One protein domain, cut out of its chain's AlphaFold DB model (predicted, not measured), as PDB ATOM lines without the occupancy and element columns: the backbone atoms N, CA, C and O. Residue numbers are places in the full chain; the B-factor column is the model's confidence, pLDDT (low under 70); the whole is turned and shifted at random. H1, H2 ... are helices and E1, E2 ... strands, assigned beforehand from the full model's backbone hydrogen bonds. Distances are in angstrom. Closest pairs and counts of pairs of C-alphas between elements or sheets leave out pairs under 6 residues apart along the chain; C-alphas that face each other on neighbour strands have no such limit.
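What this domain is: This is residues 20 to 114, 242 to 272 and 656 to 716 of the 716 residues of an uncharacterized protein of Acidobacteria bacterium (UniProt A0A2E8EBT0). What is the overall picture? A long, strongly twisted sheet of eight strands, E6 E5 E2 E3 E8 E12 E11 E10, is partly covered by a small crossed sheet, E4 E1 E7, which makes a sandwich over E5, E2 and E3, while E12, E11 and E10 run on beyond that cover. What is it made of, and how large is it? The printed part has 187 residues, under half of them in named elements, mostly strand: E1 to E7, H1, E8, E9, E10, H2, E11, E12. The large sheet is antiparallel and the small one mixed. The whole is compact, with a radius of gyration of the C-alphas of 16.8 A and spans of 49 by 39 by 27 A.

How they stand to each other: How is the large sheet ordered? From edge to edge stand E6 at residues 88 to 90, E5 at 73 to 78, E2 at 39 to 44, E3 at 51 to 56, E8 at 242 to 248, E12 at 702 to 709, E11 at 680 to 685 and E10 at 667 to 670, each antiparallel to the next. Within hydrogen-bond range are, for instance, N 42 and O 53 of the hairpin E2 and E3, 2.8 A, N 243 and O 54 of E8 and E3, 2.9 A, and N 706 and O 244 of E12 and E8, 2.8 A. How does the small sheet sit? E1, residues 22 to 30, has E4, residues 62 to 68, antiparallel with N 65 and O 24 at 2.7 A, and E7, residues 97 to 100, parallel with N 27 and O 97 at 2.9 A. The two sheets form a sandwich, face to face, 9.3 A centre to centre where they face each other, with strands at 66 degrees; the closest C-alphas of E3 and E4, Val 55 and Met 65, are 6.1 A apart. Where are the other elements? E9, residues 255 to 259, pairs with no named strand; its closest C-alpha to E11, that of Glu 258, is 6.3 A from that of Asn 685. H2, residues 676 to 679, only grazes the large sheet and is too short for an O i to N i+4 pair; H1, residues 107 to 111, is on neither sheet and has its O i to N i+4 pair within range.

Where its parts are: Where do the first and last elements lie? E1 begins at C-alpha 22, (130.417, 101.454, 113.953), and E12 ends at C-alpha 709, (121.108, 92.386, 100.765). How long are the longer strands? From first to last C-alpha E1 measures 26.3 A, E12 22.9 A and E8 19.7 A.

The domain as a whole: Where is the printed part cut? Residues 115 to 241 and 273 to 655 are not printed; C-alphas 114 and 242 are 19.9 A apart, and C-alphas 272 and 656 are 26.1 A apart. Which link is long, and where is confidence low? Of the links printed whole, E11 to E12 is long, with 16 residues. Residue 20 is under 70 in pLDDT.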
ATOM      1  N   THR A  20     132.591 107.854 111.142       51.59
ATOM      2  CA  THR A  20     133.017 106.491 111.469       51.59
ATOM      3  C   THR A  20     131.791 105.674 111.866       51.59
ATOM      4  O   THR A  20     131.305 105.786 112.998       51.59
ATOM      5  N   SER A  21     131.264 104.904 110.918       72.38
ATOM      6  CA  SER A  21     130.140 104.016 111.139       72.38
ATOM      7  C   SER A  21     130.658 102.817 111.937       72.38
ATOM      8  O   SER A  21     131.700 102.234 111.630       72.38
ATOM      9  N   GLY A  22     130.018 102.539 113.068       90.00
ATOM     10  CA  GLY A  22     130.417 101.454 113.953       90.00
ATOM     11  C   GLY A  22     129.616 100.186 113.686       90.00
ATOM     12  O   GLY A  22     128.650 100.179 112.926       90.00
ATOM     13  N   VAL A  23     130.028  99.099 114.327       95.12
ATOM     14  CA  VAL A  23     129.418  97.776 114.168       95.12
ATOM     15  C   VAL A  23     128.907  97.293 115.520       95.12
ATOM     16  O   VAL A  23     129.581  97.478 116.531       95.12
ATOM     17  N   LEU A  24     127.734  96.667 115.542       97.25
ATOM     18  CA  LEU A  24     127.289  95.839 116.664       97.25
ATOM     19  C   LEU A  24     127.267  94.377 116.226       97.25
ATOM     20  O   LEU A  24     126.852  94.065 115.116       97.25
ATOM     21  N   GLY A  25     127.709  93.470 117.082       97.81
ATOM     22  CA  GLY A  25     127.754  92.044 116.774       97.81
ATOM     23  C   GLY A  25     127.538  91.200 118.016       97.81
ATOM     24  O   GLY A  25     127.733  91.664 119.144       97.81
ATOM     25  N   GLY A  26     127.114  89.959 117.816       98.25
ATOM     26  CA  GLY A  26     126.849  89.080 118.939       98.25
ATOM     27  C   GLY A  26     126.071  87.825 118.593       98.25
ATOM     28  O   GLY A  26     126.000  87.398 117.438       98.25
ATOM     29  N   THR A  27     125.477  87.238 119.628       98.62
ATOM     30  CA  THR A  27     124.621  86.056 119.533       98.62
ATOM     31  C   THR A  27     123.271  86.276 120.202       98.62
ATOM     32  O   THR A  27     123.132  87.086 121.123       98.62
ATOM     33  N   VAL A  28     122.279  85.525 119.733       98.75
ATOM     34  CA  VAL A  28     120.939  85.433 120.296       98.75
ATOM     35  C   VAL A  28     120.667  83.989 120.696       98.75
ATOM     36  O   VAL A  28     120.682  83.081 119.863       98.75
ATOM     37  N   GLU A  29     120.367  83.785 121.974       98.12
ATOM     38  CA  GLU A  29     119.979  82.483 122.522       98.12
ATOM     39  C   GLU A  29     118.697  82.611 123.346       98.12
ATOM     40  O   GLU A  29     118.462  83.621 124.012       98.12
ATOM     41  N   SER A  30     117.866  81.573 123.335       97.69
ATOM     42  CA  SER A  30     116.700  81.447 124.206       97.69
ATOM     43  C   SER A  30     116.797  80.188 125.071       97.69
ATOM     44  O   SER A  30     117.787  79.454 125.055       97.69
ATOM     45  N   ALA A  31     115.734  79.895 125.823       95.62
ATOM     46  CA  ALA A  31     115.613  78.624 126.532       95.62
ATOM     47  C   ALA A  31     115.611  77.394 125.593       95.62
ATOM     48  O   ALA A  31     115.838  76.284 126.067       95.62
ATOM     49  N   ALA A  32     115.365  77.584 124.290       92.50
ATOM     50  CA  ALA A  32     115.390  76.535 123.271       92.50
ATOM     51  C   ALA A  32     116.764  76.365 122.584       92.50
ATOM     52  O   ALA A  32     116.919  75.456 121.770       92.50
ATOM     53  N   GLY A  33     117.760  77.193 122.922       96.38
ATOM     54  CA  GLY A  33     119.079  77.218 122.281       96.38
ATOM     55  C   GLY A  33     119.277  78.446 121.381       96.38
ATOM     56  O   GLY A  33     118.584  79.449 121.564       96.38
ATOM     57  N   PRO A  34     120.237  78.404 120.438       97.75
ATOM     58  CA  PRO A  34     120.463  79.494 119.491       97.75
ATOM     59  C   PRO A  34     119.224  79.792 118.641       97.75
ATOM     60  O   PRO A  34     118.584  78.880 118.117       97.75
ATOM     61  N   GLU A  35     118.892  81.072 118.484       98.44
ATOM     62  CA  GLU A  35     117.708  81.504 117.736       98.44
ATOM     63  C   GLU A  35     118.074  81.896 116.303       98.44
ATOM     64  O   GLU A  35     118.586  82.988 116.054       98.44
ATOM     65  N   ALA A  36     117.787  81.016 115.346       98.06
ATOM     66  CA  ALA A  36     117.987  81.284 113.925       98.06
ATOM     67  C   ALA A  36     116.799  82.025 113.296       98.06
ATOM     68  O   ALA A  36     115.637  81.746 113.626       98.06
ATOM     69  N   GLY A  37     117.084  82.920 112.343       98.25
ATOM     70  CA  GLY A  37     116.054  83.650 111.602       98.25
ATOM     71  C   GLY A  37     115.209  84.567 112.489       98.25
ATOM     72  O   GLY A  37     114.007  84.682 112.272       98.25
ATOM     73  N   VAL A  38     115.803  85.167 113.523       98.75
ATOM     74  CA  VAL A  38     115.146  86.183 114.360       98.75
ATOM     75  C   VAL A  38     115.774  87.546 114.110       98.75
ATOM     76  O   VAL A  38     116.913  87.641 113.650       98.75
ATOM     77  N   TRP A  39     115.023  88.602 114.385       98.81
ATOM     78  CA  TRP A  39     115.442  89.972 114.132       98.81
ATOM     79  C   TRP A  39     116.084  90.577 115.371       98.81
ATOM     80  O   TRP A  39     115.518  90.521 116.464       98.81
ATOM     81  N   VAL A  40     117.248  91.188 115.178       98.88
ATOM     82  CA  VAL A  40     117.888  92.070 116.155       98.88
ATOM     83  C   VAL A  40     117.626  93.499 115.713       98.88
ATOM     84  O   VAL A  40     118.009  93.885 114.606       98.88
ATOM     85  N   ILE A  41     116.945  94.258 116.563       98.94
ATOM     86  CA  ILE A  41     116.472  95.613 116.280       98.94
ATOM     87  C   ILE A  41     117.245  96.577 117.173       98.94
ATOM     88  O   ILE A  41     117.339  96.336 118.373       98.94
ATOM     89  N   ALA A  42     117.785  97.646 116.591       98.81
ATOM     90  CA  ALA A  42     118.420  98.753 117.292       98.81
ATOM     91  C   ALA A  42     117.689 100.058 116.960       98.81
ATOM     92  O   ALA A  42     117.510 100.377 115.788       98.81
ATOM     93  N   GLU A  43     117.295 100.818 117.976       98.69
ATOM     94  CA  GLU A  43     116.534 102.066 117.848       98.69
ATOM     95  C   GLU A  43     117.215 103.202 118.613       98.69
ATOM     96  O   GLU A  43     117.720 102.989 119.714       98.69
ATOM     97  N   THR A  44     117.216 104.410 118.045       98.56
ATOM     98  CA  THR A  44     117.684 105.619 118.732       98.56
ATOM     99  C   THR A  44     116.895 106.860 118.316       98.56
ATOM    100  O   THR A  44     116.533 107.024 117.147       98.56
ATOM    101  N   ASP A  45     116.690 107.753 119.283       97.69
ATOM    102  CA  ASP A  45     116.144 109.102 119.097       97.69
ATOM    103  C   ASP A  45     117.239 110.185 119.257       97.69
ATOM    104  O   ASP A  45     116.939 111.374 119.310       97.69
ATOM    105  N   GLU A  46     118.521 109.797 119.358       98.00
ATOM    106  CA  GLU A  46     119.646 110.739 119.529       98.00
ATOM    107  C   GLU A  46     120.065 111.447 118.220       98.00
ATOM    108  O   GLU A  46     120.842 112.405 118.253       98.00
ATOM    109  N   LEU A  47     119.568 110.989 117.064       97.06
ATOM    110  CA  LEU A  47     119.818 111.590 115.746       97.06
ATOM    111  C   LEU A  47     118.749 112.645 115.396       97.06
ATOM    112  O   LEU A  47     117.785 112.840 116.128       97.06
ATOM    113  N   GLN A  48     118.908 113.366 114.276       97.06
ATOM    114  CA  GLN A  48     117.968 114.442 113.910       97.06
ATOM    115  C   GLN A  48     116.566 113.931 113.550       97.06
ATOM    116  O   GLN A  48     115.593 114.676 113.649       97.06
ATOM    117  N   THR A  49     116.461 112.675 113.125       97.44
ATOM    118  CA  THR A  49     115.205 111.934 113.055       97.44
ATOM    119  C   THR A  49     115.389 110.572 113.709       97.44
ATOM    120  O   THR A  49     116.512 110.061 113.780       97.44
ATOM    121  N   LYS A  50     114.288 109.981 114.179       97.81
ATOM    122  CA  LYS A  50     114.301 108.648 114.772       97.81
ATOM    123  C   LYS A  50     114.875 107.646 113.779       97.81
ATOM    124  O   LYS A  50     114.464 107.612 112.617       97.81
ATOM    125  N   PHE A  51     115.814 106.838 114.257       98.56
ATOM    126  CA  PHE A  51     116.575 105.899 113.448       98.56
ATOM    127  C   PHE A  51     116.410 104.486 113.986       98.56
ATOM    128  O   PHE A  51     116.543 104.243 115.188       98.56
ATOM    129  N   VAL A  52     116.173 103.539 113.081       98.81
ATOM    130  CA  VAL A  52     116.115 102.113 113.407       98.81
ATOM    131  C   VAL A  52     117.002 101.336 112.447       98.81
ATOM    132  O   VAL A  52     116.980 101.581 111.243       98.81
ATOM    133  N   LYS A  53     117.749 100.359 112.961       98.81
ATOM    134  CA  LYS A  53     118.472  99.382 112.147       98.81
ATOM    135  C   LYS A  53     118.125  97.963 112.566       98.81
ATOM    136  O   LYS A  53     118.044  97.666 113.756       98.81
ATOM    137  N   ILE A  54     117.898  97.090 111.588       98.94
ATOM    138  CA  ILE A  54     117.430  95.718 111.818       98.94
ATOM    139  C   ILE A  54     118.261  94.748 110.990       98.94
ATOM    140  O   ILE A  54     118.492  94.970 109.801       98.94
ATOM    141  N   VAL A  55     118.685  93.655 111.619       98.88
ATOM    142  CA  VAL A  55     119.375  92.537 110.964       98.88
ATOM    143  C   VAL A  55     118.797  91.208 111.422       98.88
ATOM    144  O   VAL A  55     118.118  91.135 112.447       98.88
ATOM    145  N   VAL A  56     119.076  90.148 110.670       98.81
ATOM    146  CA  VAL A  56     118.598  88.794 110.965       98.81
ATOM    147  C   VAL A  56     119.751  87.902 111.425       98.81
ATOM    148  O   VAL A  56     120.877  88.036 110.939       98.81
ATOM    149  N   THR A  57     119.475  86.994 112.361       98.81
ATOM    150  CA  THR A  57     120.442  85.997 112.836       98.81
ATOM    151  C   THR A  57     120.653  84.843 111.849       98.81
ATOM    152  O   THR A  57     119.724  84.407 111.163       98.81
ATOM    153  N   ASP A  58     121.874  84.301 111.814       98.44
ATOM    154  CA  ASP A  58     122.213  83.082 111.067       98.44
ATOM    155  C   ASP A  58     121.706  81.787 111.744       98.44
ATOM    156  O   ASP A  58     121.046  81.821 112.782       98.44
ATOM    157  N   ASP A  59     122.031  80.618 111.174       97.25
ATOM    158  CA  ASP A  59     121.650  79.303 111.728       97.25
ATOM    159  C   ASP A  59     122.188  79.023 113.137       97.25
ATOM    160  O   ASP A  59     121.667  78.161 113.840       97.25
ATOM    161  N   SER A  60     123.242  79.724 113.554       97.81
ATOM    162  CA  SER A  60     123.855  79.599 114.879       97.81
ATOM    163  C   SER A  60     123.440  80.734 115.820       97.81
ATOM    164  O   SER A  60     124.067  80.915 116.863       97.81
ATOM    165  N   GLY A  61     122.420  81.519 115.461       98.38
ATOM    166  CA  GLY A  61     121.937  82.645 116.257       98.38
ATOM    167  C   GLY A  61     122.881  83.848 116.281       98.38
ATOM    168  O   GLY A  61     122.729  84.719 117.132       98.38
ATOM    169  N   ARG A  62     123.874  83.923 115.390       98.69
ATOM    170  CA  ARG A  62     124.835  85.035 115.339       98.69
ATOM    171  C   ARG A  62     124.284  86.175 114.494       98.69
ATOM    172  O   ARG A  62     123.610  85.925 113.497       98.69
ATOM    173  N   PHE A  63     124.612  87.412 114.847       98.62
ATOM    174  CA  PHE A  63     124.257  88.592 114.062       98.62
ATOM    175  C   PHE A  63     125.424  89.574 113.958       98.62
ATOM    176  O   PHE A  63     126.282  89.657 114.839       98.62
ATOM    177  N   LEU A  64     125.396  90.362 112.887       98.38
ATOM    178  CA  LEU A  64     126.219  91.548 112.706       98.38
ATOM    179  C   LEU A  64     125.328  92.681 112.197       98.38
ATOM    180  O   LEU A  64     124.592  92.488 111.234       98.38
ATOM    181  N   MET A  65     125.406  93.849 112.818       98.00
ATOM    182  CA  MET A  65     124.721  95.073 112.431       98.00
ATOM    183  C   MET A  65     125.768  96.098 111.976       98.00
ATOM    184  O   MET A  65     126.483  96.653 112.816       98.00
ATOM    185  N   PRO A  66     125.905  96.310 110.657       96.31
ATOM    186  CA  PRO A  66     126.907  97.209 110.100       96.31
ATOM    187  C   PRO A  66     126.435  98.664 110.146       96.31
ATOM    188  O   PRO A  66     125.262  98.944 110.368       96.31
ATOM    189  N   ASP A  67     127.346  99.590 109.878       94.19
ATOM    190  CA  ASP A  67     127.111 101.018 109.639       94.19
ATOM    191  C   ASP A  67     126.146 101.725 110.593       94.19
ATOM    192  O   ASP A  67     125.173 102.347 110.162       94.19
ATOM    193  N   LEU A  68     126.393 101.613 111.892       96.12
ATOM    194  CA  LEU A  68     125.657 102.381 112.887       96.12
ATOM    195  C   LEU A  68     126.302 103.756 113.092       96.12
ATOM    196  O   LEU A  68     127.508 103.826 113.368       96.12
ATOM    197  N   PRO A  69     125.530 104.852 112.995       96.38
ATOM    198  CA  PRO A  69     125.947 106.151 113.506       96.38
ATOM    199  C   PRO A  69     126.389 106.084 114.975       96.38
ATOM    200  O   PRO A  69     125.995 105.200 115.732       96.38
ATOM    201  N   GLN A  70     127.224 107.032 115.396       95.75
ATOM    202  CA  GLN A  70     127.614 107.139 116.802       95.75
ATOM    203  C   GLN A  70     126.437 107.676 117.624       95.75
ATOM    204  O   GLN A  70     126.132 108.863 117.551       95.75
ATOM    205  N   ALA A  71     125.796 106.788 118.378       96.75
ATOM    206  CA  ALA A  71     124.695 107.058 119.296       96.75
ATOM    207  C   ALA A  71     124.571 105.901 120.302       96.75
ATOM    208  O   ALA A  71     125.225 104.858 120.158       96.75
ATOM    209  N   THR A  72     123.717 106.070 121.305       98.00
ATOM    210  CA  THR A  72     123.229 104.957 122.126       98.00
ATOM    211  C   THR A  72     121.948 104.385 121.526       98.00
ATOM    212  O   THR A  72     121.091 105.128 121.044       98.00
ATOM    213  N   TYR A  73     121.827 103.060 121.548       98.69
ATOM    214  CA  TYR A  73     120.714 102.326 120.962       98.69
ATOM    215  C   TYR A  73     120.018 101.457 122.001       98.69
ATOM    216  O   TYR A  73     120.677 100.693 122.708       98.69
ATOM    217  N   ASP A  74     118.688 101.496 122.011       98.75
ATOM    218  CA  ASP A  74     117.880 100.412 122.556       98.75
ATOM    219  C   ASP A  74     117.952  99.219 121.603       98.75
ATOM    220  O   ASP A  74     117.521  99.321 120.454       98.75
ATOM    221  N   VAL A  75     118.471  98.086 122.078       98.88
ATOM    222  CA  VAL A  75     118.623  96.862 121.284       98.88
ATOM    223  C   VAL A  75     117.814  95.718 121.881       98.88
ATOM    224  O   VAL A  75     117.927  95.427 123.070       98.88
ATOM    225  N   TRP A  76     117.004  95.043 121.065       98.81
ATOM    226  CA  TRP A  76     116.204  93.888 121.485       98.81
ATOM    227  C   TRP A  76     116.021  92.871 120.357       98.81
ATOM    228  O   TRP A  76     116.423  93.086 119.212       98.81
ATOM    229  N   VAL A  77     115.428  91.731 120.708       98.81
ATOM    230  CA  VAL A  77     115.173  90.605 119.811       98.81
ATOM    231  C   VAL A  77     113.675  90.418 119.626       98.81
ATOM    232  O   VAL A  77     112.937  90.363 120.609       98.81
ATOM    233  N   ARG A  78     113.257  90.225 118.372       98.56
ATOM    234  CA  ARG A  78     111.906  89.807 117.970       98.56
ATOM    235  C   ARG A  78     111.992  88.595 117.048       98.56
ATOM    236  O   ARG A  78     112.916  88.487 116.248       98.56
ATOM    237  N   GLY A  79     111.015  87.695 117.089       97.75
ATOM    238  CA  GLY A  79     110.958  86.556 116.171       97.75
ATOM    239  C   GLY A  79     109.625  85.823 116.225       97.75
ATOM    240  O   GLY A  79     108.947  85.840 117.248       97.75
ATOM    241  N   TYR A  80     109.247  85.132 115.150       97.56
ATOM    242  CA  TYR A  80     108.060  84.274 115.193       97.56
ATOM    243  C   TYR A  80     108.259  83.107 116.161       97.56
ATOM    244  O   TYR A  80     109.306  82.455 116.165       97.56
ATOM    245  N   GLY A  81     107.256  82.870 117.010       97.19
ATOM    246  CA  GLY A  81     107.355  81.956 118.154       97.19
ATOM    247  C   GLY A  81     108.012  82.568 119.401       97.19
ATOM    248  O   GLY A  81     108.111  81.888 120.423       97.19
ATOM    249  N   LEU A  82     108.447  83.829 119.340       98.12
ATOM    250  CA  LEU A  82     108.995  84.588 120.462       98.12
ATOM    251  C   LEU A  82     108.055  85.740 120.849       98.12
ATOM    252  O   LEU A  82     107.135  86.084 120.108       98.12
ATOM    253  N   VAL A  83     108.313  86.332 122.011       98.19
ATOM    254  CA  VAL A  83     107.903  87.703 122.345       98.19
ATOM    255  C   VAL A  83     109.140  88.597 122.354       98.19
ATOM    256  O   VAL A  83     110.266  88.089 122.406       98.19
ATOM    257  N   ASP A  84     108.944  89.914 122.313       98.31
ATOM    258  CA  ASP A  84     110.057  90.858 122.425       98.31
ATOM    259  C   ASP A  84     110.883  90.606 123.693       98.31
ATOM    260  O   ASP A  84     110.345  90.408 124.789       98.31
ATOM    261  N   SER A  85     112.206  90.610 123.536       98.50
ATOM    262  CA  SER A  85     113.120  90.601 124.676       98.50
ATOM    263  C   SER A  85     113.117  91.943 125.405       98.50
ATOM    264  O   SER A  85     112.695  92.967 124.869       98.50
ATOM    265  N   GLU A  86     113.682  91.967 126.612       97.06
ATOM    266  CA  GLU A  86     114.042  93.238 127.242       97.06
ATOM    267  C   GLU A  86     115.009  94.022 126.341       97.06
ATOM    268  O   GLU A  86     115.888  93.434 125.696       97.06
ATOM    269  N   LYS A  87     114.830  95.348 126.299       98.38
ATOM    270  CA  LYS A  87     115.730  96.274 125.607       98.38
ATOM    271  C   LYS A  87     117.018  96.443 126.411       98.38
ATOM    272  O   LYS A  87     116.978  96.624 127.630       98.38
ATOM    273  N   VAL A  88     118.157  96.410 125.727       98.12
ATOM    274  CA  VAL A  88     119.478  96.669 126.305       98.12
ATOM    275  C   VAL A  88     120.116  97.868 125.615       98.12
ATOM    276  O   VAL A  88     120.054  97.991 124.398       98.12
ATOM    277  N   GLN A  89     120.738  98.751 126.391       98.44
ATOM    278  CA  GLN A  89     121.403  99.939 125.858       98.44
ATOM    279  C   GLN A  89     122.820  99.584 125.398       98.44
ATOM    280  O   GLN A  89     123.634  99.125 126.205       98.44
ATOM    281  N   LEU A  90     123.103  99.776 124.110       98.06
ATOM    282  CA  LEU A  90     124.383  99.449 123.476       98.06
ATOM    283  C   LEU A  90     124.884 100.617 122.625       98.06
ATOM    284  O   LEU A  90     124.109 101.460 122.175       98.06
ATOM    285  N   SER A  91     126.189 100.640 122.373       95.94
ATOM    286  CA  SER A  91     126.828 101.628 121.498       95.94
ATOM    287  C   SER A  91     127.711 100.922 120.468       95.94
ATOM    288  O   SER A  91     128.263  99.859 120.774       95.94
ATOM    289  N   PRO A  92     127.889 101.489 119.260       95.81
ATOM    290  CA  PRO A  92     128.691 100.855 118.221       95.81
ATOM    291  C   PRO A  92     130.120 100.524 118.687       95.81
ATOM    292  O   PRO A  92     130.744 101.283 119.426       95.81
ATOM    293  N   GLY A  93     130.649  99.390 118.227       94.44
ATOM    294  CA  GLY A  93     131.952  98.832 118.616       94.44
ATOM    295  C   GLY A  93     131.870  97.613 119.543       94.44
ATOM    296  O   GLY A  93     132.900  97.022 119.865       94.44
ATOM    297  N   GLN A  94     130.669  97.214 119.973       94.31
ATOM    298  CA  GLN A  94     130.443  96.025 120.798       94.31
ATOM    299  C   GLN A  94     130.079  94.818 119.919       94.31
ATOM    300  O   GLN A  94     128.974  94.746 119.387       94.31
ATOM    301  N   GLU A  95     131.000  93.859 119.775       93.44
ATOM    302  CA  GLU A  95     130.839  92.710 118.859       93.44
ATOM    303  C   GLU A  95     130.681  91.339 119.544       93.44
ATOM    304  O   GLU A  95     130.468  90.330 118.875       93.44
ATOM    305  N   GLU A  96     130.745  91.287 120.875       94.94
ATOM    306  CA  GLU A  96     130.531  90.063 121.667       94.94
ATOM    307  C   GLU A  96     129.271  90.163 122.541       94.94
ATOM    308  O   GLU A  96     129.225  89.684 123.678       94.94
ATOM    309  N   VAL A  97     128.234  90.831 122.029       97.31
ATOM    310  CA  VAL A  97     126.968  91.007 122.745       97.31
ATOM    311  C   VAL A  97     126.243  89.664 122.846       97.31
ATOM    312  O   VAL A  97     126.179  88.898 121.888       97.31
ATOM    313  N   ARG A  98     125.657  89.375 124.009       97.88
ATOM    314  CA  ARG A  98     124.766  88.222 124.196       97.88
ATOM    315  C   ARG A  98     123.362  88.721 124.473       97.88
ATOM    316  O   ARG A  98     123.084  89.195 125.574       97.88
ATOM    317  N   LEU A  99     122.495  88.623 123.473       98.50
ATOM    318  CA  LEU A  99     121.082  88.955 123.593       98.50
ATOM    319  C   LEU A  99     120.282  87.695 123.922       98.50
ATOM    320  O   LEU A  99     120.623  86.587 123.502       98.50
ATOM    321  N   ARG A 100     119.197  87.864 124.677       97.50
ATOM    322  CA  ARG A 100     118.331  86.757 125.081       97.50
ATOM    323  C   ARG A 100     117.006  86.820 124.337       97.50
ATOM    324  O   ARG A 100     116.216  87.722 124.585       97.50
ATOM    325  N   GLY A 101     116.733  85.833 123.488       97.50
ATOM    326  CA  GLY A 101     115.399  85.618 122.932       97.50
ATOM    327  C   GLY A 101     114.437  85.087 124.001       97.50
ATOM    328  O   GLY A 101     114.830  84.303 124.874       97.50
ATOM    329  N   VAL A 102     113.166  85.491 123.938       98.38
ATOM    330  CA  VAL A 102     112.132  85.064 124.891       98.38
ATOM    331  C   VAL A 102     111.089  84.228 124.160       98.38
ATOM    332  O   VAL A 102     110.296  84.753 123.387       98.38
ATOM    333  N   VAL A 103     111.086  82.912 124.397       98.12
ATOM    334  CA  VAL A 103     110.076  82.006 123.824       98.12
ATOM    335  C   VAL A 103     108.690  82.448 124.273       98.12
ATOM    336  O   VAL A 103     108.474  82.688 125.465       98.12
ATOM    337  N   ALA A 104     107.757  82.555 123.328       98.00
ATOM    338  CA  ALA A 104     106.410  82.993 123.641       98.00
ATOM    339  C   ALA A 104     105.748  82.023 124.639       98.00
ATOM    340  O   ALA A 104     105.790  80.806 124.436       98.00
ATOM    341  N   PRO A 105     105.111  82.527 125.712       97.50
ATOM    342  CA  PRO A 105     104.512  81.671 126.736       97.50
ATOM    343  C   PRO A 105     103.296  80.890 126.223       97.50
ATOM    344  O   PRO A 105     102.932  79.865 126.798       97.50
ATOM    345  N   THR A 106     102.654  81.372 125.156       98.06
ATOM    346  CA  THR A 106     101.511  80.735 124.496       98.06
ATOM    347  C   THR A 106     101.557  80.992 122.985       98.06
ATOM    348  O   THR A 106     102.165  81.975 122.552       98.06
ATOM    349  N   PRO A 107     100.867  80.175 122.164       97.88
ATOM    350  CA  PRO A 107     100.699  80.462 120.739       97.88
ATOM    351  C   PRO A 107     100.050  81.825 120.464       97.88
ATOM    352  O   PRO A 107     100.437  82.499 119.517       97.88
ATOM    353  N   ALA A 108      99.116  82.261 121.317       97.94
ATOM    354  CA  ALA A 108      98.483  83.573 121.197       97.94
ATOM    355  C   ALA A 108      99.499  84.711 121.377       97.94
ATOM    356  O   ALA A 108      99.527  85.636 120.574       97.94
ATOM    357  N   ALA A 109     100.393  84.602 122.367       98.19
ATOM    358  CA  ALA A 109     101.449  85.589 122.578       98.19
ATOM    359  C   ALA A 109     102.437  85.661 121.399       98.19
ATOM    360  O   ALA A 109     102.919  86.742 121.082       98.19
ATOM    361  N   ALA A 110     102.717  84.537 120.728       97.69
ATOM    362  CA  ALA A 110     103.518  84.538 119.502       97.69
ATOM    363  C   ALA A 110     102.784  85.221 118.337       97.69
ATOM    364  O   ALA A 110     103.394  85.969 117.572       97.69
ATOM    365  N   ALA A 111     101.480  84.963 118.205       97.81
ATOM    366  CA  ALA A 111     100.666  85.452 117.100       97.81
ATOM    367  C   ALA A 111     100.465  86.977 117.108       97.81
ATOM    368  O   ALA A 111     100.208  87.557 116.052       97.81
ATOM    369  N   GLU A 112     100.638  87.646 118.254       95.81
ATOM    370  CA  GLU A 112     100.623  89.115 118.334       95.81
ATOM    371  C   GLU A 112     101.654  89.778 117.409       95.81
ATOM    372  O   GLU A 112     101.420  90.891 116.946       95.81
ATOM    373  N   PHE A 113     102.745  89.074 117.086       96.25
ATOM    374  CA  PHE A 113     103.794  89.553 116.184       96.25
ATOM    375  C   PHE A 113     103.631  89.078 114.736       96.25
ATOM    376  O   PHE A 113     104.498  89.345 113.905       96.25
ATOM    377  N   TYR A 114     102.574  88.325 114.410       97.50
ATOM    378  CA  TYR A 114     102.364  87.837 113.045       97.50
ATOM    379  C   TYR A 114     101.839  88.953 112.133       97.50
ATOM    380  O   TYR A 114     101.075  89.805 112.596       97.50
ATOM    381  N   VAL A 242     119.510  93.636 105.562       98.75
ATOM    382  CA  VAL A 242     119.795  94.726 106.498       98.75
ATOM    383  C   VAL A 242     118.786  95.829 106.214       98.75
ATOM    384  O   VAL A 242     118.664  96.269 105.072       98.75
ATOM    385  N   LEU A 243     118.067  96.267 107.243       98.88
ATOM    386  CA  LEU A 243     117.087  97.345 107.134       98.88
ATOM    387  C   LEU A 243     117.581  98.567 107.887       98.88
ATOM    388  O   LEU A 243     118.006  98.435 109.033       98.88
ATOM    389  N   THR A 244     117.467  99.743 107.280       98.81
ATOM    390  CA  THR A 244     117.653 101.031 107.960       98.81
ATOM    391  C   THR A 244     116.406 101.881 107.760       98.81
ATOM    392  O   THR A 244     115.915 101.977 106.639       98.81
ATOM    393  N   LEU A 245     115.862 102.451 108.832       98.81
ATOM    394  CA  LEU A 245     114.622 103.217 108.801       98.81
ATOM    395  C   LEU A 245     114.824 104.604 109.401       98.81
ATOM    396  O   LEU A 245     115.500 104.745 110.422       98.81
ATOM    397  N   TRP A 246     114.154 105.591 108.808       98.69
ATOM    398  CA  TRP A 246     114.088 106.967 109.298       98.69
ATOM    399  C   TRP A 246     112.643 107.428 109.386       98.69
ATOM    400  O   TRP A 246     111.876 107.219 108.442       98.69
ATOM    401  N   ASP A 247     112.288 108.100 110.478       97.88
ATOM    402  CA  ASP A 247     111.005 108.797 110.565       97.88
ATOM    403  C   ASP A 247     110.977 109.998 109.619       97.88
ATOM    404  O   ASP A 247     111.963 110.727 109.470       97.88
ATOM    405  N   TRP A 248     109.816 110.240 109.020       96.88
ATOM    406  CA  TRP A 248     109.563 111.423 108.203       96.88
ATOM    407  C   TRP A 248     108.084 111.824 108.224       96.88
ATOM    408  O   TRP A 248     107.203 111.019 108.539       96.88
ATOM    409  N   GLY A 249     107.812 113.088 107.908       95.31
ATOM    410  CA  GLY A 249     106.468 113.653 107.989       95.31
ATOM    411  C   GLY A 249     105.989 113.938 109.421       95.31
ATOM    412  O   GLY A 249     106.757 113.933 110.397       95.31
ATOM    413  N   THR A 250     104.684 114.168 109.534       93.88
ATOM    414  CA  THR A 250     103.913 114.272 110.781       93.88
ATOM    415  C   THR A 250     103.291 112.926 111.185       93.88
ATOM    416  O   THR A 250     103.344 111.944 110.442       93.88
ATOM    417  N   ASP A 251     102.715 112.866 112.385       92.88
ATOM    418  CA  ASP A 251     102.046 111.690 112.971       92.88
ATOM    419  C   ASP A 251     100.626 111.433 112.431       92.88
ATOM    420  O   ASP A 251      99.958 110.463 112.793       92.88
ATOM    421  N   ASP A 252     100.183 112.277 111.511       93.56
ATOM    422  CA  ASP A 252      98.993 112.124 110.690       93.56
ATOM    423  C   ASP A 252      99.319 112.212 109.191       93.56
ATOM    424  O   ASP A 252      98.416 112.302 108.359       93.56
ATOM    425  N   ALA A 253     100.601 112.172 108.804       92.88
ATOM    426  CA  ALA A 253     100.996 112.294 107.408       92.88
ATOM    427  C   ALA A 253     100.437 111.154 106.551       92.88
ATOM    428  O   ALA A 253     100.560 109.972 106.870       92.88
ATOM    429  N   PHE A 254      99.884 111.524 105.398       93.19
ATOM    430  CA  PHE A 254      99.497 110.578 104.360       93.19
ATOM    431  C   PHE A 254     100.541 110.613 103.245       93.19
ATOM    432  O   PHE A 254     100.303 111.183 102.177       93.19
ATOM    433  N   ILE A 255     101.680 109.968 103.495       94.94
ATOM    434  CA  ILE A 255     102.749 109.809 102.507       94.94
ATOM    435  C   ILE A 255     102.439 108.593 101.646       94.94
ATOM    436  O   ILE A 255     102.353 107.483 102.158       94.94
ATOM    437  N   HIS A 256     102.204 108.807 100.352       91.12
ATOM    438  CA  HIS A 256     101.717 107.733  99.488       91.12
ATOM    439  C   HIS A 256     102.850 106.868  98.932       91.12
ATOM    440  O   HIS A 256     102.839 105.668  99.171       91.12
ATOM    441  N   ASP A 257     103.821 107.480  98.257       92.94
ATOM    442  CA  ASP A 257     104.951 106.813  97.594       92.94
ATOM    443  C   ASP A 257     106.252 107.573  97.875       92.94
ATOM    444  O   ASP A 257     106.234 108.687  98.420       92.94
ATOM    445  N   GLU A 258     107.356 106.987  97.431       96.38
ATOM    446  CA  GLU A 258     108.704 107.527  97.493       96.38
ATOM    447  C   GLU A 258     109.453 107.425  96.159       96.38
ATOM    448  O   GLU A 258     109.053 106.679  95.271       96.38
ATOM    449  N   ALA A 259     110.542 108.182  96.039       97.81
ATOM    450  CA  ALA A 259     111.491 108.108  94.938       97.81
ATOM    451  C   ALA A 259     112.906 108.410  95.436       97.81
ATOM    452  O   ALA A 259     113.111 109.293  96.282       97.81
ATOM    453  N   VAL A 260     113.885 107.683  94.900       98.00
ATOM    454  CA  VAL A 260     115.291 107.799  95.303       98.00
ATOM    455  C   VAL A 260     116.247 107.991  94.134       98.00
ATOM    456  O   VAL A 260     117.340 108.506  94.360       98.00
ATOM    457  N   THR A 261     115.863 107.632  92.909       98.31
ATOM    458  CA  THR A 261     116.684 107.796  91.699       98.31
ATOM    459  C   THR A 261     115.816 107.952  90.450       98.31
ATOM    460  O   THR A 261     114.604 107.741  90.485       98.31
ATOM    461  N   ASP A 262     116.430 108.336  89.328       97.88
ATOM    462  CA  ASP A 262     115.838 108.081  88.016       97.88
ATOM    463  C   ASP A 262     115.795 106.567  87.794       97.88
ATOM    464  O   ASP A 262     116.834 105.903  87.791       97.88
ATOM    465  N   LYS A 263     114.595 106.015  87.598       95.69
ATOM    466  CA  LYS A 263     114.391 104.578  87.385       95.69
ATOM    467  C   LYS A 263     115.181 104.047  86.186       95.69
ATOM    468  O   LYS A 263     115.578 102.889  86.208       95.69
ATOM    469  N   ARG A 264     115.424 104.870  85.158       96.62
ATOM    470  CA  ARG A 264     116.156 104.492  83.930       96.62
ATOM    471  C   ARG A 264     117.670 104.439  84.148       96.62
ATOM    472  O   ARG A 264     118.393 103.820  83.372       96.62
ATOM    473  N   ASN A 265     118.163 105.109  85.191       97.38
ATOM    474  CA  ASN A 265     119.569 105.127  85.565       97.38
ATOM    475  C   ASN A 265     119.708 105.148  87.097       97.38
ATOM    476  O   ASN A 265     119.711 106.226  87.699       97.38
ATOM    477  N   PRO A 266     119.919 103.987  87.737       97.38
ATOM    478  CA  PRO A 266     119.870 103.862  89.192       97.38
ATOM    479  C   PRO A 266     121.043 104.529  89.929       97.38
ATOM    480  O   PRO A 266     121.117 104.441  91.150       97.38
ATOM    481  N   THR A 267     121.987 105.149  89.211       97.94
ATOM    482  CA  THR A 267     123.127 105.883  89.795       97.94
ATOM    483  C   THR A 267     122.862 107.380  89.961       97.94
ATOM    484  O   THR A 267     123.665 108.098  90.564       97.94
ATOM    485  N   VAL A 268     121.739 107.879  89.433       97.94
ATOM    486  CA  VAL A 268     121.298 109.254  89.679       97.94
ATOM    487  C   VAL A 268     120.983 109.411  91.168       97.94
ATOM    488  O   VAL A 268     120.486 108.499  91.820       97.94
ATOM    489  N   ASN A 269     121.290 110.583  91.732       97.75
ATOM    490  CA  ASN A 269     121.043 110.878  93.148       97.75
ATOM    491  C   ASN A 269     121.753 109.904  94.127       97.75
ATOM    492  O   ASN A 269     121.279 109.671  95.240       97.75
ATOM    493  N   ALA A 270     122.910 109.359  93.729       97.50
ATOM    494  CA  ALA A 270     123.754 108.525  94.582       97.50
ATOM    495  C   ALA A 270     124.112 109.229  95.907       97.50
ATOM    496  O   ALA A 270     124.610 110.357  95.919       97.50
ATOM    497  N   ASN A 271     123.872 108.544  97.025       96.31
ATOM    498  CA  ASN A 271     123.967 109.026  98.408       96.31
ATOM    499  C   ASN A 271     123.114 110.273  98.702       96.31
ATOM    500  O   ASN A 271     123.297 110.919  99.735       96.31
ATOM    501  N   GLY A 272     122.207 110.632  97.796       97.75
ATOM    502  CA  GLY A 272     121.370 111.808  97.922       97.75
ATOM    503  C   GLY A 272     120.142 111.569  98.801       97.75
ATOM    504  O   GLY A 272     119.884 110.439  99.244       97.75
ATOM    505  N   PRO A 656     110.046  93.622 110.333       97.38
ATOM    506  CA  PRO A 656     109.398  93.098 111.543       97.38
ATOM    507  C   PRO A 656     108.991  94.188 112.543       97.38
ATOM    508  O   PRO A 656     108.288  93.901 113.516       97.38
ATOM    509  N   TYR A 657     109.524  95.400 112.370       98.06
ATOM    510  CA  TYR A 657     109.371  96.500 113.304       98.06
ATOM    511  C   TYR A 657     109.564  97.864 112.617       98.06
ATOM    512  O   TYR A 657     110.551  98.047 111.900       98.06
ATOM    513  N   PRO A 658     108.694  98.839 112.924       97.12
ATOM    514  CA  PRO A 658     107.390  98.635 113.561       97.12
ATOM    515  C   PRO A 658     106.455  97.797 112.680       97.12
ATOM    516  O   PRO A 658     106.511  97.892 111.454       97.12
ATOM    517  N   MET A 659     105.607  96.961 113.280       96.50
ATOM    518  CA  MET A 659     104.583  96.210 112.541       96.50
ATOM    519  C   MET A 659     103.625  97.144 111.788       96.50
ATOM    520  O   MET A 659     103.509  98.327 112.118       96.50
ATOM    521  N   ALA A 660     102.882  96.589 110.826       95.00
ATOM    522  CA  ALA A 660     102.079  97.343 109.864       95.00
ATOM    523  C   ALA A 660     102.934  98.122 108.846       95.00
ATOM    524  O   ALA A 660     102.680  99.295 108.550       95.00
ATOM    525  N   PHE A 661     103.928  97.439 108.268       96.56
ATOM    526  CA  PHE A 661     104.674  97.895 107.094       96.56
ATOM    527  C   PHE A 661     103.802  97.771 105.836       96.56
ATOM    528  O   PHE A 661     103.958  96.888 104.994       96.56
ATOM    529  N   PHE A 662     102.840  98.686 105.725       95.62
ATOM    530  CA  PHE A 662     101.953  98.805 104.574       95.62
ATOM    531  C   PHE A 662     102.644  99.610 103.464       95.62
ATOM    532  O   PHE A 662     102.441 100.821 103.356       95.62
ATOM    533  N   SER A 663     103.487  98.958 102.664       94.88
ATOM    534  CA  SER A 663     104.208  99.620 101.566       94.88
ATOM    535  C   SER A 663     103.348  99.826 100.320       94.88
ATOM    536  O   SER A 663     102.437  99.036 100.035       94.88
ATOM    537  N   ARG A 664     103.631 100.907  99.583       92.69
ATOM    538  CA  ARG A 664     102.974 101.244  98.308       92.69
ATOM    539  C   ARG A 664     103.958 101.588  97.207       92.69
ATOM    540  O   ARG A 664     103.751 101.113  96.098       92.69
ATOM    541  N   GLY A 665     104.976 102.387  97.515       89.88
ATOM    542  CA  GLY A 665     106.095 102.622  96.617       89.88
ATOM    543  C   GLY A 665     107.148 101.521  96.732       89.88
ATOM    544  O   GLY A 665     107.177 100.753  97.707       89.88
ATOM    545  N   LEU A 666     107.969 101.422  95.691       95.50
ATOM    546  CA  LEU A 666     109.248 100.730  95.715       95.50
ATOM    547  C   LEU A 666     110.158 101.364  94.659       95.50
ATOM    548  O   LEU A 666     109.744 101.538  93.512       95.50
ATOM    549  N   ASP A 667     111.396 101.660  95.035       97.06
ATOM    550  CA  ASP A 667     112.435 102.143  94.126       97.06
ATOM    551  C   ASP A 667     113.804 101.536  94.488       97.06
ATOM    552  O   ASP A 667     113.985 100.993  95.581       97.06
ATOM    553  N   GLY A 668     114.772 101.581  93.574       97.62
ATOM    554  CA  GLY A 668     116.069 100.918  93.728       97.62
ATOM    555  C   GLY A 668     117.221 101.799  93.272       97.62
ATOM    556  O   GLY A 668     117.197 102.309  92.158       97.62
ATOM    557  N   ARG A 669     118.248 101.963  94.113       97.94
ATOM    558  CA  ARG A 669     119.370 102.883  93.869       97.94
ATOM    559  C   ARG A 669     120.721 102.196  94.018       97.94
ATOM    560  O   ARG A 669     120.915 101.342  94.883       97.94
ATOM    561  N   ILE A 670     121.665 102.609  93.181       98.69
ATOM    562  CA  ILE A 670     123.076 102.237  93.246       98.69
ATOM    563  C   ILE A 670     123.872 103.484  93.636       98.69
ATOM    564  O   ILE A 670     124.164 104.344  92.809       98.69
ATOM    565  N   ASP A 671     124.229 103.562  94.914       98.19
ATOM    566  CA  ASP A 671     125.026 104.641  95.498       98.19
ATOM    567  C   ASP A 671     126.516 104.539  95.152       98.19
ATOM    568  O   ASP A 671     127.191 105.558  95.000       98.19
ATOM    569  N   ASP A 672     127.030 103.315  95.025       97.56
ATOM    570  CA  ASP A 672     128.402 103.034  94.599       97.56
ATOM    571  C   ASP A 672     128.466 101.630  93.959       97.56
ATOM    572  O   ASP A 672     128.330 100.623  94.665       97.56
ATOM    573  N   PRO A 673     128.668 101.518  92.632       95.81
ATOM    574  CA  PRO A 673     128.707 100.224  91.956       95.81
ATOM    575  C   PRO A 673     129.881  99.336  92.404       95.81
ATOM    576  O   PRO A 673     129.781  98.114  92.264       95.81
ATOM    577  N   ASP A 674     130.944  99.922  92.969       97.00
ATOM    578  CA  ASP A 674     132.164  99.235  93.401       97.00
ATOM    579  C   ASP A 674     132.134  98.846  94.894       97.00
ATOM    580  O   ASP A 674     132.960  98.048  95.349       97.00
ATOM    581  N   ALA A 675     131.154  99.331  95.666       96.00
ATOM    582  CA  ALA A 675     131.002  99.022  97.095       96.00
ATOM    583  C   ALA A 675     130.284  97.684  97.379       96.00
ATOM    584  O   ALA A 675     129.940  97.375  98.527       96.00
ATOM    585  N   GLY A 676     130.034  96.870  96.349       95.88
ATOM    586  CA  GLY A 676     129.322  95.599  96.476       95.88
ATOM    587  C   GLY A 676     127.887  95.798  96.973       95.88
ATOM    588  O   GLY A 676     127.162  96.650  96.470       95.88
ATOM    589  N   TRP A 677     127.472  95.017  97.974       96.94
ATOM    590  CA  TRP A 677     126.122  95.104  98.547       96.94
ATOM    591  C   TRP A 677     125.850  96.429  99.276       96.94
ATOM    592  O   TRP A 677     124.697  96.797  99.468       96.94
ATOM    593  N   ARG A 678     126.900  97.150  99.691       95.94
ATOM    594  CA  ARG A 678     126.780  98.379 100.490       95.94
ATOM    595  C   ARG A 678     126.394  99.596  99.664       95.94
ATOM    596  O   ARG A 678     125.767 100.503 100.194       95.94
ATOM    597  N   GLY A 679     126.778  99.616  98.390       97.00
ATOM    598  CA  GLY A 679     126.416 100.681  97.456       97.00
ATOM    599  C   GLY A 679     125.135 100.382  96.684       97.00
ATOM    600  O   GLY A 679     124.895 101.003  95.659       97.00
ATOM    601  N   ARG A 680     124.352  99.400  97.131       98.12
ATOM    602  CA  ARG A 680     123.148  98.884  96.485       98.12
ATOM    603  C   ARG A 680     122.026  98.817  97.515       98.12
ATOM    604  O   ARG A 680     122.284  98.480  98.675       98.12
ATOM    605  N   GLY A 681     120.803  99.121  97.103       97.94
ATOM    606  CA  GLY A 681     119.643  98.909  97.951       97.94
ATOM    607  C   GLY A 681     118.313  99.307  97.332       97.94
ATOM    608  O   GLY A 681     118.235 100.101  96.393       97.94
ATOM    609  N   LEU A 682     117.255  98.747  97.914       98.31
ATOM    610  CA  LEU A 682     115.874  99.121  97.633       98.31
ATOM    611  C   LEU A 682     115.348 100.060  98.704       98.31
ATOM    612  O   LEU A 682     115.762 100.004  99.861       98.31
ATOM    613  N   TRP A 683     114.382 100.877  98.325       98.38
ATOM    614  CA  TRP A 683     113.758 101.867  99.177       98.38
ATOM    615  C   TRP A 683     112.250 101.720  99.094       98.38
ATOM    616  O   TRP A 683     111.705 101.588  98.005       98.38
ATOM    617  N   ALA A 684     111.589 101.708 100.248       97.75
ATOM    618  CA  ALA A 684     110.136 101.646 100.331       97.75
ATOM    619  C   ALA A 684     109.633 102.445 101.530       97.75
ATOM    620  O   ALA A 684     110.291 102.512 102.573       97.75
ATOM    621  N   ASN A 685     108.441 103.021 101.417       95.69
ATOM    622  CA  ASN A 685     107.822 103.767 102.503       95.69
ATOM    623  C   ASN A 685     106.796 102.954 103.311       95.69
ATOM    624  O   ASN A 685     106.213 101.971 102.853       95.69
ATOM    625  N   TYR A 686     106.493 103.428 104.521       96.06
ATOM    626  CA  TYR A 686     105.225 103.122 105.192       96.06
ATOM    627  C   TYR A 686     104.119 103.987 104.571       96.06
ATOM    628  O   TYR A 686     103.834 105.088 105.045       96.06
ATOM    629  N   GLY A 687     103.498 103.471 103.510       94.44
ATOM    630  CA  GLY A 687     102.497 104.158 102.689       94.44
ATOM    631  C   GLY A 687     101.050 104.076 103.195       94.44
ATOM    632  O   GLY A 687     100.109 104.303 102.433       94.44
ATOM    633  N   THR A 688     100.815 103.691 104.454       93.62
ATOM    634  CA  THR A 688      99.461 103.686 105.039       93.62
ATOM    635  C   THR A 688      98.887 105.106 105.097       93.62
ATOM    636  O   THR A 688      99.589 106.062 105.408       93.62
ATOM    637  N   ASN A 689      97.582 105.261 104.853       92.06
ATOM    638  CA  ASN A 689      96.910 106.541 105.104       92.06
ATOM    639  C   ASN A 689      96.768 106.812 106.607       92.06
ATOM    640  O   ASN A 689      96.529 107.943 107.000       92.06
ATOM    641  N   TYR A 690      96.806 105.767 107.433       91.94
ATOM    642  CA  TYR A 690      96.497 105.824 108.857       91.94
ATOM    643  C   TYR A 690      97.731 105.369 109.622       91.94
ATOM    644  O   TYR A 690      97.823 104.217 110.045       91.94
ATOM    645  N   VAL A 691      98.720 106.254 109.719       93.19
ATOM    646  CA  VAL A 691     100.026 105.941 110.314       93.19
ATOM    647  C   VAL A 691      99.934 105.591 111.801       93.19
ATOM    648  O   VAL A 691     100.674 104.748 112.285       93.19
ATOM    649  N   TRP A 692      98.916 106.089 112.500       93.12
ATOM    650  CA  TRP A 692      98.601 105.679 113.871       93.12
ATOM    651  C   TRP A 692      98.055 104.240 114.000       93.12
ATOM    652  O   TRP A 692      97.720 103.816 115.105       93.12
ATOM    653  N   HIS A 693      97.923 103.483 112.900       93.81
ATOM    654  CA  HIS A 693      97.702 102.028 112.920       93.81
ATOM    655  C   HIS A 693      99.009 101.216 112.841       93.81
ATOM    656  O   HIS A 693      98.962  99.985 112.889       93.81
ATOM    657  N   THR A 694     100.151 101.878 112.672       94.75
ATOM    658  CA  THR A 694     101.478 101.273 112.791       94.75
ATOM    659  C   THR A 694     101.800 101.062 114.268       94.75
ATOM    660  O   THR A 694     101.312 101.784 115.140       94.75
ATOM    661  N   GLU A 695     102.604 100.043 114.570       95.00
ATOM    662  CA  GLU A 695     103.077  99.813 115.935       95.00
ATOM    663  C   GLU A 695     103.721 101.084 116.525       95.00
ATOM    664  O   GLU A 695     104.513 101.761 115.871       95.00
ATOM    665  N   GLY A 696     103.345 101.405 117.766       91.75
ATOM    666  CA  GLY A 696     103.576 102.708 118.400       91.75
ATOM    667  C   GLY A 696     102.290 103.533 118.529       91.75
ATOM    668  O   GLY A 696     102.122 104.251 119.511       91.75
ATOM    669  N   GLY A 697     101.328 103.354 117.616       91.88
ATOM    670  CA  GLY A 697     100.007 103.975 117.689       91.88
ATOM    671  C   GLY A 697     100.034 105.490 117.468       91.88
ATOM    672  O   GLY A 697     100.798 106.004 116.653       91.88
ATOM    673  N   PHE A 698      99.175 106.215 118.186       90.25
ATOM    674  CA  PHE A 698      99.073 107.676 118.107       90.25
ATOM    675  C   PHE A 698     100.426 108.363 118.383       90.25
ATOM    676  O   PHE A 698     101.114 108.000 119.334       90.25
ATOM    677  N   GLY A 699     100.807 109.344 117.559       90.19
ATOM    678  CA  GLY A 699     102.126 109.995 117.602       90.19
ATOM    679  C   GLY A 699     103.207 109.324 116.739       90.19
ATOM    680  O   GLY A 699     104.282 109.892 116.552       90.19
ATOM    681  N   THR A 700     102.944 108.132 116.190       93.00
ATOM    682  CA  THR A 700     103.874 107.446 115.279       93.00
ATOM    683  C   THR A 700     103.918 108.144 113.928       93.00
ATOM    684  O   THR A 700     102.882 108.388 113.315       93.00
ATOM    685  N   LYS A 701     105.126 108.415 113.434       95.75
ATOM    686  CA  LYS A 701     105.361 108.970 112.097       95.75
ATOM    687  C   LYS A 701     105.545 107.876 111.052       95.75
ATOM    688  O   LYS A 701     105.857 106.727 111.372       95.75
ATOM    689  N   SER A 702     105.373 108.251 109.782       96.00
ATOM    690  CA  SER A 702     105.692 107.365 108.661       96.00
ATOM    691  C   SER A 702     107.205 107.156 108.609       96.00
ATOM    692  O   SER A 702     107.968 107.870 109.266       96.00
ATOM    693  N   LYS A 703     107.651 106.177 107.822       96.94
ATOM    694  CA  LYS A 703     109.066 105.839 107.700       96.94
ATOM    695  C   LYS A 703     109.468 105.635 106.258       96.94
ATOM    696  O   LYS A 703     108.704 105.071 105.474       96.94
ATOM    697  N   MET A 704     110.696 106.036 105.970       98.12
ATOM    698  CA  MET A 704     111.458 105.560 104.827       98.12
ATOM    699  C   MET A 704     112.260 104.329 105.254       98.12
ATOM    700  O   MET A 704     112.889 104.368 106.311       98.12
ATOM    701  N   VAL A 705     112.255 103.265 104.453       98.62
ATOM    702  CA  VAL A 705     112.987 102.017 104.716       98.62
ATOM    703  C   VAL A 705     113.986 101.763 103.597       98.62
ATOM    704  O   VAL A 705     113.596 101.674 102.440       98.62
ATOM    705  N   HIS A 706     115.256 101.596 103.952       98.75
ATOM    706  CA  HIS A 706     116.328 101.155 103.067       98.75
ATOM    707  C   HIS A 706     116.636  99.679 103.316       98.75
ATOM    708  O   HIS A 706     116.985  99.294 104.436       98.75
ATOM    709  N   PHE A 707     116.523  98.870 102.269       98.81
ATOM    710  CA  PHE A 707     116.837  97.451 102.241       98.81
ATOM    711  C   PHE A 707     118.173  97.244 101.546       98.81
ATOM    712  O   PHE A 707     118.346  97.641 100.396       98.81
ATOM    713  N   GLN A 708     119.074  96.529 102.202       98.56
ATOM    714  CA  GLN A 708     120.294  96.024 101.585       98.56
ATOM    715  C   GLN A 708     120.355  94.510 101.738       98.56
ATOM    716  O   GLN A 708     119.867  93.961 102.729       98.56
ATOM    717  N   LEU A 709     120.971  93.836 100.768       98.44
ATOM    718  CA  LEU A 709     121.108  92.386 100.765       98.44
ATOM    719  C   LEU A 709     122.582  91.992 100.700       98.44
ATOM    720  O   LEU A 709     123.223  92.052  99.654       98.44
ATOM    721  N   ARG A 710     123.133  91.588 101.843       97.94
ATOM    722  CA  ARG A 710     124.541  91.183 101.948       97.94
ATOM    723  C   ARG A 710     124.770  89.722 101.508       97.94
ATOM    724  O   ARG A 710     123.818  88.965 101.344       97.94
ATOM    725  N   PRO A 711     126.023  89.276 101.311       97.50
ATOM    726  CA  PRO A 711     126.309  87.885 100.937       97.50
ATOM    727  C   PRO A 711     125.958  86.845 102.014       97.50
ATOM    728  O   PRO A 711     125.562  85.729 101.684       97.50
ATOM    729  N   ASP A 712     126.088  87.203 103.294       97.50
ATOM    730  CA  ASP A 712     125.756  86.351 104.440       97.50
ATOM    731  C   ASP A 712     125.415  87.199 105.686       97.50
ATOM    732  O   ASP A 712     125.752  88.387 105.714       97.50
ATOM    733  N   PRO A 713     124.784  86.640 106.742       98.00
ATOM    734  CA  PRO A 713     124.326  87.415 107.901       98.00
ATOM    735  C   PRO A 713     125.432  88.031 108.782       98.00
ATOM    736  O   PRO A 713     125.131  88.756 109.732       98.00
ATOM    737  N   LEU A 714     126.704  87.748 108.508       97.56
ATOM    738  CA  LEU A 714     127.865  88.278 109.227       97.56
ATOM    739  C   LEU A 714     128.792  89.084 108.309       97.56
ATOM    740  O   LEU A 714     129.896  89.455 108.717       97.56
ATOM    741  N   ALA A 715     128.356  89.351 107.077       95.44
ATOM    742  CA  ALA A 715     129.176  90.024 106.095       95.44
ATOM    743  C   ALA A 715     129.505  91.466 106.505       95.44
ATOM    744  O   ALA A 715     128.625  92.231 106.913       95.44
ATOM    745  N   ARG A 716     130.797  91.749 106.284       88.94
ATOM    746  CA  ARG A 716     131.511  93.025 106.150       88.94
ATOM    747  C   ARG A 716     130.659  94.226 105.892       88.94
ATOM    748  O   ARG A 716     130.592  94.577 104.697       88.94
TER     749      ARG A 716